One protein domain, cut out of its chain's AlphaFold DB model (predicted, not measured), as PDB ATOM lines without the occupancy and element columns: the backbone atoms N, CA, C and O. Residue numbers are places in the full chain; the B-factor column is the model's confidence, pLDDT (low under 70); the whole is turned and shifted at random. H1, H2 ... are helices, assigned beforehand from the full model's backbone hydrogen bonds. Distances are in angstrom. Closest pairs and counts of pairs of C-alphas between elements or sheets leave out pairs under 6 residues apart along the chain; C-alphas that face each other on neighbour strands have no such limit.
ATOM      1  N   VAL A 200      19.550   7.972 -27.863       45.53
ATOM      2  CA  VAL A 200      19.880   7.061 -28.935       45.53
ATOM      3  C   VAL A 200      19.995   5.732 -28.221       45.53
ATOM      4  O   VAL A 200      21.063   5.236 -27.873       45.53
ATOM      5  N   THR A 201      18.826   5.169 -27.914       42.28
ATOM      6  CA  THR A 201      18.657   3.752 -27.871       42.28
ATOM      7  C   THR A 201      19.482   3.317 -29.050       42.28
ATOM      8  O   THR A 201      19.167   3.674 -30.191       42.28
ATOM      9  N   LEU A 202      20.555   2.592 -28.757       41.56
ATOM     10  CA  LEU A 202      21.136   1.627 -29.661       41.56
ATOM     11  C   LEU A 202      20.027   0.606 -29.952       41.56
ATOM     12  O   LEU A 202      20.135  -0.561 -29.614       41.56
ATOM     13  N   TYR A 203      18.894   1.061 -30.475       38.06
ATOM     14  CA  TYR A 203      18.106   0.329 -31.400       38.06
ATOM     15  C   TYR A 203      18.948   0.479 -32.676       38.06
ATOM     16  O   TYR A 203      18.819   1.486 -33.373       38.06
ATOM     17  N   PRO A 204      19.718  -0.557 -33.089       38.38
ATOM     18  CA  PRO A 204      19.518  -0.951 -34.482       38.38
ATOM     19  C   PRO A 204      17.999  -0.932 -34.695       38.38
ATOM     20  O   PRO A 204      17.305  -1.265 -33.736       38.38
ATOM     21  N   PRO A 205      17.442  -0.511 -35.838       37.03
ATOM     22  CA  PRO A 205      16.007  -0.623 -36.087       37.03
ATOM     23  C   PRO A 205      15.565  -2.087 -35.911       37.03
ATOM     24  O   PRO A 205      15.443  -2.861 -36.851       37.03
ATOM     25  N   GLU A 206      15.355  -2.497 -34.670       41.50
ATOM     26  CA  GLU A 206      14.923  -3.793 -34.246       41.50
ATOM     27  C   GLU A 206      13.428  -3.589 -34.207       41.50
ATOM     28  O   GLU A 206      12.818  -3.101 -33.254       41.50
ATOM     29  N   SER A 207      12.838  -3.968 -35.337       42.66
ATOM     30  CA  SER A 207      11.786  -4.970 -35.307       42.66
ATOM     31  C   SER A 207      11.546  -5.482 -33.890       42.66
ATOM     32  O   SER A 207      12.427  -6.096 -33.294       42.66
ATOM     33  N   ALA A 208      10.341  -5.240 -33.397       40.19
ATOM     34  CA  ALA A 208       9.818  -5.649 -32.106       40.19
ATOM     35  C   ALA A 208       9.821  -7.182 -31.851       40.19
ATOM     36  O   ALA A 208       8.799  -7.736 -31.468       40.19
ATOM     37  N   ASN A 209      10.930  -7.895 -32.070       42.78
ATOM     38  CA  ASN A 209      11.097  -9.329 -31.843       42.78
ATOM     39  C   ASN A 209      12.582  -9.655 -31.616       42.78
ATOM     40  O   ASN A 209      13.369  -9.719 -32.559       42.78
ATOM     41  N   GLY A 210      12.940  -9.870 -30.348       43.22
ATOM     42  CA  GLY A 210      14.313 -10.012 -29.868       43.22
ATOM     43  C   GLY A 210      15.108 -11.133 -30.532       43.22
ATOM     44  O   GLY A 210      14.992 -12.306 -30.174       43.22
ATOM     45  N   THR A 211      15.988 -10.735 -31.444       46.22
ATOM     46  CA  THR A 211      17.001 -11.604 -32.037       46.22
ATOM     47  C   THR A 211      18.285 -10.795 -32.128       46.22
ATOM     48  O   THR A 211      18.367  -9.938 -32.990       46.22
ATOM     49  N   SER A 212      19.237 -11.063 -31.221       49.34
ATOM     50  CA  SER A 212      20.639 -10.596 -31.201       49.34
ATOM     51  C   SER A 212      21.044  -9.744 -32.418       49.34
ATOM     52  O   SER A 212      21.593 -10.280 -33.385       49.34
ATOM     53  N   GLY A 213      20.742  -8.443 -32.377       56.88
ATOM     54  CA  GLY A 213      20.862  -7.541 -33.515       56.88
ATOM     55  C   GLY A 213      22.288  -7.390 -34.014       56.88
ATOM     56  O   GLY A 213      23.220  -7.067 -33.275       56.88
ATOM     57  N   THR A 214      22.462  -7.611 -35.308       72.69
ATOM     58  CA  THR A 214      23.650  -7.199 -36.046       72.69
ATOM     59  C   THR A 214      23.793  -5.680 -35.991       72.69
ATOM     60  O   THR A 214      22.842  -4.958 -36.277       72.69
ATOM     61  N   PHE A 215      24.993  -5.208 -35.649       83.19
ATOM     62  CA  PHE A 215      25.382  -3.803 -35.752       83.19
ATOM     63  C   PHE A 215      25.110  -3.286 -37.176       83.19
ATOM     64  O   PHE A 215      25.562  -3.906 -38.141       83.19
ATOM     65  N   LEU A 216      24.372  -2.181 -37.296       89.12
ATOM     66  CA  LEU A 216      24.068  -1.505 -38.556       89.12
ATOM     67  C   LEU A 216      24.819  -0.174 -38.581       89.12
ATOM     68  O   LEU A 216      24.687   0.626 -37.658       89.12
ATOM     69  N   CYS A 217      25.621   0.026 -39.623       88.94
ATOM     70  CA  CYS A 217      26.286   1.297 -39.889       88.94
ATOM     71  C   CYS A 217      25.245   2.297 -40.429       88.94
ATOM     72  O   CYS A 217      24.457   1.882 -41.284       88.94
ATOM     73  N   PRO A 218      25.188   3.552 -39.938       89.31
ATOM     74  CA  PRO A 218      24.308   4.581 -40.493       89.31
ATOM     75  C   PRO A 218      24.568   4.837 -41.982       89.31
ATOM     76  O   PRO A 218      25.647   4.534 -42.480       89.31
ATOM     77  N   ASP A 219      23.584   5.409 -42.682       88.19
ATOM     78  CA  ASP A 219      23.643   5.639 -44.138       88.19
ATOM     79  C   ASP A 219      24.393   6.931 -44.529       88.19
ATOM     80  O   ASP A 219      24.635   7.170 -45.713       88.19
ATOM     81  N   ASN A 220      24.747   7.781 -43.560       86.88
ATOM     82  CA  ASN A 220      25.478   9.029 -43.785       86.88
ATOM     83  C   ASN A 220      26.667   9.192 -42.823       86.88
ATOM     84  O   ASN A 220      26.727   8.568 -41.759       86.88
ATOM     85  N   LYS A 221      27.622  10.036 -43.232       84.88
ATOM     86  CA  LYS A 221      28.905  10.244 -42.547       84.88
ATOM     87  C   LYS A 221      28.710  10.870 -41.170       84.88
ATOM     88  O   LYS A 221      29.374  10.465 -40.220       84.88
ATOM     89  N   GLU A 222      27.803  11.832 -41.068       78.19
ATOM     90  CA  GLU A 222      27.536  12.610 -39.864       78.19
ATOM     91  C   GLU A 222      26.973  11.711 -38.751       78.19
ATOM     92  O   GLU A 222      27.466  11.717 -37.622       78.19
ATOM     93  N   GLU A 223      26.007  10.845 -39.066       80.94
ATOM     94  CA  GLU A 223      25.479   9.850 -38.125       80.94
ATOM     95  C   GLU A 223      26.509   8.771 -37.773       80.94
ATOM     96  O   GLU A 223      26.578   8.341 -36.619       80.94
ATOM     97  N   ALA A 224      27.338   8.339 -38.730       84.50
ATOM     98  CA  ALA A 224      28.416   7.390 -38.460       84.50
ATOM     99  C   ALA A 224      29.475   7.977 -37.511       84.50
ATOM    100  O   ALA A 224      29.938   7.282 -36.604       84.50
ATOM    101  N   TYR A 225      29.813   9.260 -37.672       84.06
ATOM    102  CA  TYR A 225      30.699   9.988 -36.764       84.06
ATOM    103  C   TYR A 225      30.098  10.099 -35.360       84.06
ATOM    104  O   TYR A 225      30.758   9.749 -34.382       84.06
ATOM    105  N   ARG A 226      28.821  10.491 -35.251       79.38
ATOM    106  CA  ARG A 226      28.105  10.545 -33.963       79.38
ATOM    107  C   ARG A 226      28.126   9.194 -33.250       79.38
ATOM    108  O   ARG A 226      28.444   9.132 -32.065       79.38
ATOM    109  N   LEU A 227      27.874   8.104 -33.979       84.19
ATOM    110  CA  LEU A 227      27.939   6.743 -33.438       84.19
ATOM    111  C   LEU A 227      29.354   6.371 -32.964       84.19
ATOM    112  O   LEU A 227      29.509   5.719 -31.929       84.19
ATOM    113  N   PHE A 228      30.387   6.775 -33.706       88.81
ATOM    114  CA  PHE A 228      31.789   6.579 -33.334       88.81
ATOM    115  C   PHE A 228      32.149   7.309 -32.033       88.81
ATOM    116  O   PHE A 228      32.663   6.671 -31.110       88.81
ATOM    117  N   VAL A 229      31.830   8.603 -31.935       80.75
ATOM    118  CA  VAL A 229      32.103   9.424 -30.744       80.75
ATOM    119  C   VAL A 229      31.338   8.896 -29.533       80.75
ATOM    120  O   VAL A 229      31.926   8.699 -28.472       80.75
ATOM    121  N   GLN A 230      30.059   8.556 -29.693       79.62
ATOM    122  CA  GLN A 230      29.251   8.002 -28.607       79.62
ATOM    123  C   GLN A 230      29.830   6.681 -28.080       79.62
ATOM    124  O   GLN A 230      29.939   6.469 -26.871       79.62
ATOM    125  N   ALA A 231      30.243   5.781 -28.980       84.12
ATOM    126  CA  ALA A 231      30.839   4.513 -28.579       84.12
ATOM    127  C   ALA A 231      32.200   4.700 -27.885       84.12
ATOM    128  O   ALA A 231      32.515   3.945 -26.965       84.12
ATOM    129  N   TYR A 232      32.981   5.709 -28.287       85.56
ATOM    130  CA  TYR A 232      34.220   6.097 -27.613       85.56
ATOM    131  C   TYR A 232      33.957   6.633 -26.199       85.56
ATOM    132  O   TYR A 232      34.537   6.129 -25.237       85.56
ATOM    133  N   ASN A 233      33.031   7.586 -26.057       77.81
ATOM    134  CA  ASN A 233      32.675   8.187 -24.769       77.81
ATOM    135  C   ASN A 233      32.159   7.138 -23.778       77.81
ATOM    136  O   ASN A 233      32.537   7.159 -22.609       77.81
ATOM    137  N   ASN A 234      31.383   6.158 -24.250       82.62
ATOM    138  CA  ASN A 234      30.931   5.040 -23.424       82.62
ATOM    139  C   ASN A 234      32.103   4.208 -22.866       82.62
ATOM    140  O   ASN A 234      32.122   3.874 -21.684       82.62
ATOM    141  N   VAL A 235      33.116   3.903 -23.687       82.19
ATOM    142  CA  VAL A 235      34.322   3.197 -23.214       82.19
ATOM    143  C   VAL A 235      35.037   4.013 -22.141       82.19
ATOM    144  O   VAL A 235      35.382   3.471 -21.091       82.19
ATOM    145  N   THR A 236      35.243   5.306 -22.386       76.94
ATOM    146  CA  THR A 236      35.951   6.203 -21.463       76.94
ATOM    147  C   THR A 236      35.198   6.371 -20.141       76.94
ATOM    148  O   THR A 236      35.811   6.303 -19.077       76.94
ATOM    149  N   SER A 237      33.870   6.513 -20.192       77.44
ATOM    150  CA  SER A 237      33.004   6.618 -19.012       77.44
ATOM    151  C   SER A 237      33.033   5.343 -18.161       77.44
ATOM    152  O   SER A 237      33.246   5.401 -16.952       77.44
ATOM    153  N   LEU A 238      32.945   4.161 -18.783       81.38
ATOM    154  CA  LEU A 238      33.060   2.886 -18.061       81.38
ATOM    155  C   LEU A 238      34.445   2.701 -17.421       81.38
ATOM    156  O   LEU A 238      34.563   2.153 -16.321       81.38
ATOM    157  N   GLN A 239      35.502   3.168 -18.090       83.00
ATOM    158  CA  GLN A 239      36.858   3.142 -17.542       83.00
ATOM    159  C   GLN A 239      37.009   4.068 -16.329       83.00
ATOM    160  O   GLN A 239      37.655   3.680 -15.354       83.00
ATOM    161  N   SER A 240      36.416   5.265 -16.357       73.00
ATOM    162  CA  SER A 240      36.507   6.226 -15.250       73.00
ATOM    163  C   SER A 240      35.626   5.841 -14.059       73.00
ATOM    164  O   SER A 240      36.028   6.037 -12.912       73.00
ATOM    165  N   SER A 241      34.469   5.217 -14.301       82.81
ATOM    166  CA  SER A 241      33.549   4.771 -13.248       82.81
ATOM    167  C   SER A 241      34.007   3.498 -12.525       82.81
ATOM    168  O   SER A 241      33.351   3.059 -11.578       82.81
ATOM    169  N   GLY A 242      35.097   2.868 -12.978       89.94
ATOM    170  CA  GLY A 242      35.570   1.588 -12.450       89.94
ATOM    171  C   GLY A 242      34.621   0.426 -12.756       89.94
ATOM    172  O   GLY A 242      34.431  -0.443 -11.902       89.94
ATOM    173  N   ALA A 243      33.997   0.430 -13.941       91.44
ATOM    174  CA  ALA A 243      33.180  -0.684 -14.415       91.44
ATOM    175  C   ALA A 243      33.999  -1.982 -14.524       91.44
ATOM    176  O   ALA A 243      35.233  -1.974 -14.488       91.44
ATOM    177  N   SER A 244      33.317  -3.122 -14.645       96.06
ATOM    178  CA  SER A 244      34.017  -4.399 -14.788       96.06
ATOM    179  C   SER A 244      34.770  -4.488 -16.122       96.06
ATOM    180  O   SER A 244      34.340  -3.939 -17.137       96.06
ATOM    181  N   ASP A 245      35.875  -5.240 -16.146       95.31
ATOM    182  CA  ASP A 245      36.656  -5.472 -17.373       95.31
ATOM    183  C   ASP A 245      35.795  -6.043 -18.516       95.31
ATOM    184  O   ASP A 245      36.047  -5.761 -19.687       95.31
ATOM    185  N   GLU A 246      34.771  -6.835 -18.183       95.50
ATOM    186  CA  GLU A 246      33.837  -7.425 -19.148       95.50
ATOM    187  C   GLU A 246      32.957  -6.354 -19.815       95.50
ATOM    188  O   GLU A 246      32.840  -6.334 -21.040       95.50
ATOM    189  N   GLU A 247      32.419  -5.409 -19.036       90.62
ATOM    190  CA  GLU A 247      31.640  -4.274 -19.555       90.62
ATOM    191  C   GLU A 247      32.498  -3.363 -20.441       90.62
ATOM    192  O   GLU A 247      32.076  -2.974 -21.534       90.62
ATOM    193  N   ILE A 248      33.732  -3.077 -20.011       86.62
ATOM    194  CA  ILE A 248      34.684  -2.266 -20.782       86.62
ATOM    195  C   ILE A 248      35.031  -2.962 -22.107       86.62
ATOM    196  O   ILE A 248      35.062  -2.311 -23.154       86.62
ATOM    197  N   GLN A 249      35.256  -4.281 -22.102       91.00
ATOM    198  CA  GLN A 249      35.529  -5.047 -23.323       91.00
ATOM    199  C   GLN A 249      34.337  -5.057 -24.287       91.00
ATOM    200  O   GLN A 249      34.534  -4.919 -25.500       91.00
ATOM    201  N   GLU A 250      33.108  -5.185 -23.782       89.69
ATOM    202  CA  GLU A 250      31.908  -5.129 -24.620       89.69
ATOM    203  C   GLU A 250      31.740  -3.747 -25.267       89.69
ATOM    204  O   GLU A 250      31.502  -3.648 -26.478       89.69
ATOM    205  N   ALA A 251      31.910  -2.673 -24.492       86.44
ATOM    206  CA  ALA A 251      31.870  -1.307 -25.005       86.44
ATOM    207  C   ALA A 251      32.966  -1.067 -26.051       86.44
ATOM    208  O   ALA A 251      32.694  -0.517 -27.120       86.44
ATOM    209  N   TYR A 252      34.178  -1.572 -25.810       90.06
ATOM    210  CA  TYR A 252      35.288  -1.456 -26.754       90.06
ATOM    211  C   TYR A 252      35.004  -2.177 -28.079       90.06
ATOM    212  O   TYR A 252      35.317  -1.662 -29.154       90.06
ATOM    213  N   ALA A 253      34.345  -3.337 -28.039       90.50
ATOM    214  CA  ALA A 253      33.923  -4.041 -29.248       90.50
ATOM    215  C   ALA A 253      32.872  -3.255 -30.056       90.50
ATOM    216  O   ALA A 253      32.873  -3.321 -31.288       90.50
ATOM    217  N   LYS A 254      31.984  -2.500 -29.391       89.62
ATOM    218  CA  LYS A 254      31.029  -1.589 -30.055       89.62
ATOM    219  C   LYS A 254      31.752  -0.394 -30.676       89.62
ATOM    220  O   LYS A 254      31.513  -0.098 -31.845       89.62
ATOM    221  N   TYR A 255      32.688   0.209 -29.943       91.88
ATOM    222  CA  TYR A 255      33.554   1.284 -30.434       91.88
ATOM    223  C   TYR A 255      34.302   0.895 -31.711       91.88
ATOM    224  O   TYR A 255      34.247   1.625 -32.694       91.88
ATOM    225  N   GLN A 256      34.916  -0.290 -31.756       91.31
ATOM    226  CA  GLN A 256      35.638  -0.751 -32.948       91.31
ATOM    227  C   GLN A 256      34.732  -0.887 -34.184       91.31
ATOM    228  O   GLN A 256      35.142  -0.554 -35.294       91.31
ATOM    229  N   LYS A 257      33.480  -1.331 -34.008       92.56
ATOM    230  CA  LYS A 257      32.508  -1.409 -35.113       92.56
ATOM    231  C   LYS A 257      32.063  -0.024 -35.587       92.56
ATOM    232  O   LYS A 257      31.982   0.200 -36.790       92.56
ATOM    233  N   ALA A 258      31.801   0.890 -34.654       88.69
ATOM    234  CA  ALA A 258      31.442   2.273 -34.960       88.69
ATOM    235  C   ALA A 258      32.577   3.016 -35.672       88.69
ATOM    236  O   ALA A 258      32.341   3.683 -36.675       88.69
ATOM    237  N   ARG A 259      33.819   2.803 -35.229       89.88
ATOM    238  CA  ARG A 259      35.021   3.314 -35.887       89.88
ATOM    239  C   ARG A 259      35.141   2.820 -37.327       89.88
ATOM    240  O   ARG A 259      35.246   3.642 -38.227       89.88
ATOM    241  N   ALA A 260      35.063   1.508 -37.550       87.38
ATOM    242  CA  ALA A 260      35.143   0.939 -38.898       87.38
ATOM    243  C   ALA A 260      34.022   1.458 -39.820       87.38
ATOM    244  O   ALA A 260      34.235   1.681 -41.009       87.38
ATOM    245  N   CYS A 261      32.825   1.671 -39.267       91.88
ATOM    246  CA  CYS A 261      31.709   2.290 -39.971       91.88
ATOM    247  C   CYS A 261      32.022   3.736 -40.389       91.88
ATOM    248  O   CYS A 261      31.914   4.058 -41.568       91.88
ATOM    249  N   TYR A 262      32.474   4.587 -39.464       91.12
ATOM    250  CA  TYR A 262      32.852   5.967 -39.782       91.12
ATOM    251  C   TYR A 262      34.009   6.045 -40.791       91.12
ATOM    252  O   TYR A 262      33.923   6.776 -41.775       91.12
ATOM    253  N   GLU A 263      35.051   5.229 -40.612       84.25
ATOM    254  CA  GLU A 263      36.188   5.155 -41.539       84.25
ATOM    255  C   GLU A 263      35.746   4.768 -42.963       84.25
ATOM    256  O   GLU A 263      36.305   5.276 -43.932       84.25
ATOM    257  N   SER A 264      34.687   3.963 -43.125       88.88
ATOM    258  CA  SER A 264      34.156   3.636 -44.459       88.88
ATOM    259  C   SER A 264      33.628   4.863 -45.219       88.88
ATOM    260  O   SER A 264      33.804   4.962 -46.435       88.88
ATOM    261  N   PHE A 265      33.084   5.859 -44.513       82.62
ATOM    262  CA  PHE A 265      32.665   7.126 -45.119       82.62
ATOM    263  C   PHE A 265      33.846   8.018 -45.500       82.62
ATOM    264  O   PHE A 265      33.761   8.743 -46.486       82.62
ATOM    265  N   LEU A 266      34.964   7.934 -44.773       75.88
ATOM    266  CA  LEU A 266      36.197   8.640 -45.135       75.88
ATOM    267  C   LEU A 266      36.808   8.088 -46.426       75.88
ATOM    268  O   LEU A 266      37.396   8.841 -47.191       75.88
ATOM    269  N   THR A 267      36.600   6.801 -46.703       66.56
ATOM    270  CA  THR A 267      37.040   6.168 -47.956       66.56
ATOM    271  C   THR A 267      36.092   6.393 -49.138       66.56
ATOM    272  O   THR A 267      36.397   5.983 -50.256       66.56
ATOM    273  N   THR A 268      34.938   7.043 -48.931       48.03
ATOM    274  CA  THR A 268      33.959   7.292 -50.002       48.03
ATOM    275  C   THR A 268      34.288   8.590 -50.744       48.03
ATOM    276  O   THR A 268      33.486   9.519 -50.810       48.03
TER     277      THR A 268
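AT A GLANCE: This is residues 200 to 268 of the 406 residues of the protein "Calcium-binding protein" of Thermococcus celer Vu 13 = JCM 8558 (UniProt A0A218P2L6). Two long helices, H2 and H1, lie side by side as a helical hairpin, and the stretch before them, residues 200 to 220 with no named element, makes a loop of which residues 207 to 212 stick out. The printed part has 69 residues with two named helices, H1 then H2, and no named strand; the class is all helix. It is only just compact, close to loose, with a radius of gyration of the C-alphas of 12.9 A, and flat, spanning 37 by 33 by 16 A.

HOW THE PARTS SIT: Start at H2, residues 245 to 266, the longest helix. H1, residues 221 to 240, touches it, the closest C-alphas being those of Ala 231 and Tyr 255, 4.6 A apart. The two run opposite ways at a shallow tilt of 21 degrees, and a tight link of 4 residues joins this hairpin. In H1 every O i to N i+4 pair is within hydrogen-bond range, in H2 17 of 18.

IN THESE COORDINATES: Find C-alpha 245 at (36.656, -5.472, -17.373); from there H2 runs 31.1 A to C-alpha 266 at (36.197, 8.640, -45.135). H1 begins at C-alpha 221, (28.905, 10.244, -42.547), and measures 28.6 A.

THE WHOLE: The C-alphas farthest apart are those of Gly 242 and Thr 268, 38.0 A. The printed part has no cut. Look at the B-factor column for low confidence, under 70, at residues 200 to 213 and 267 to 268.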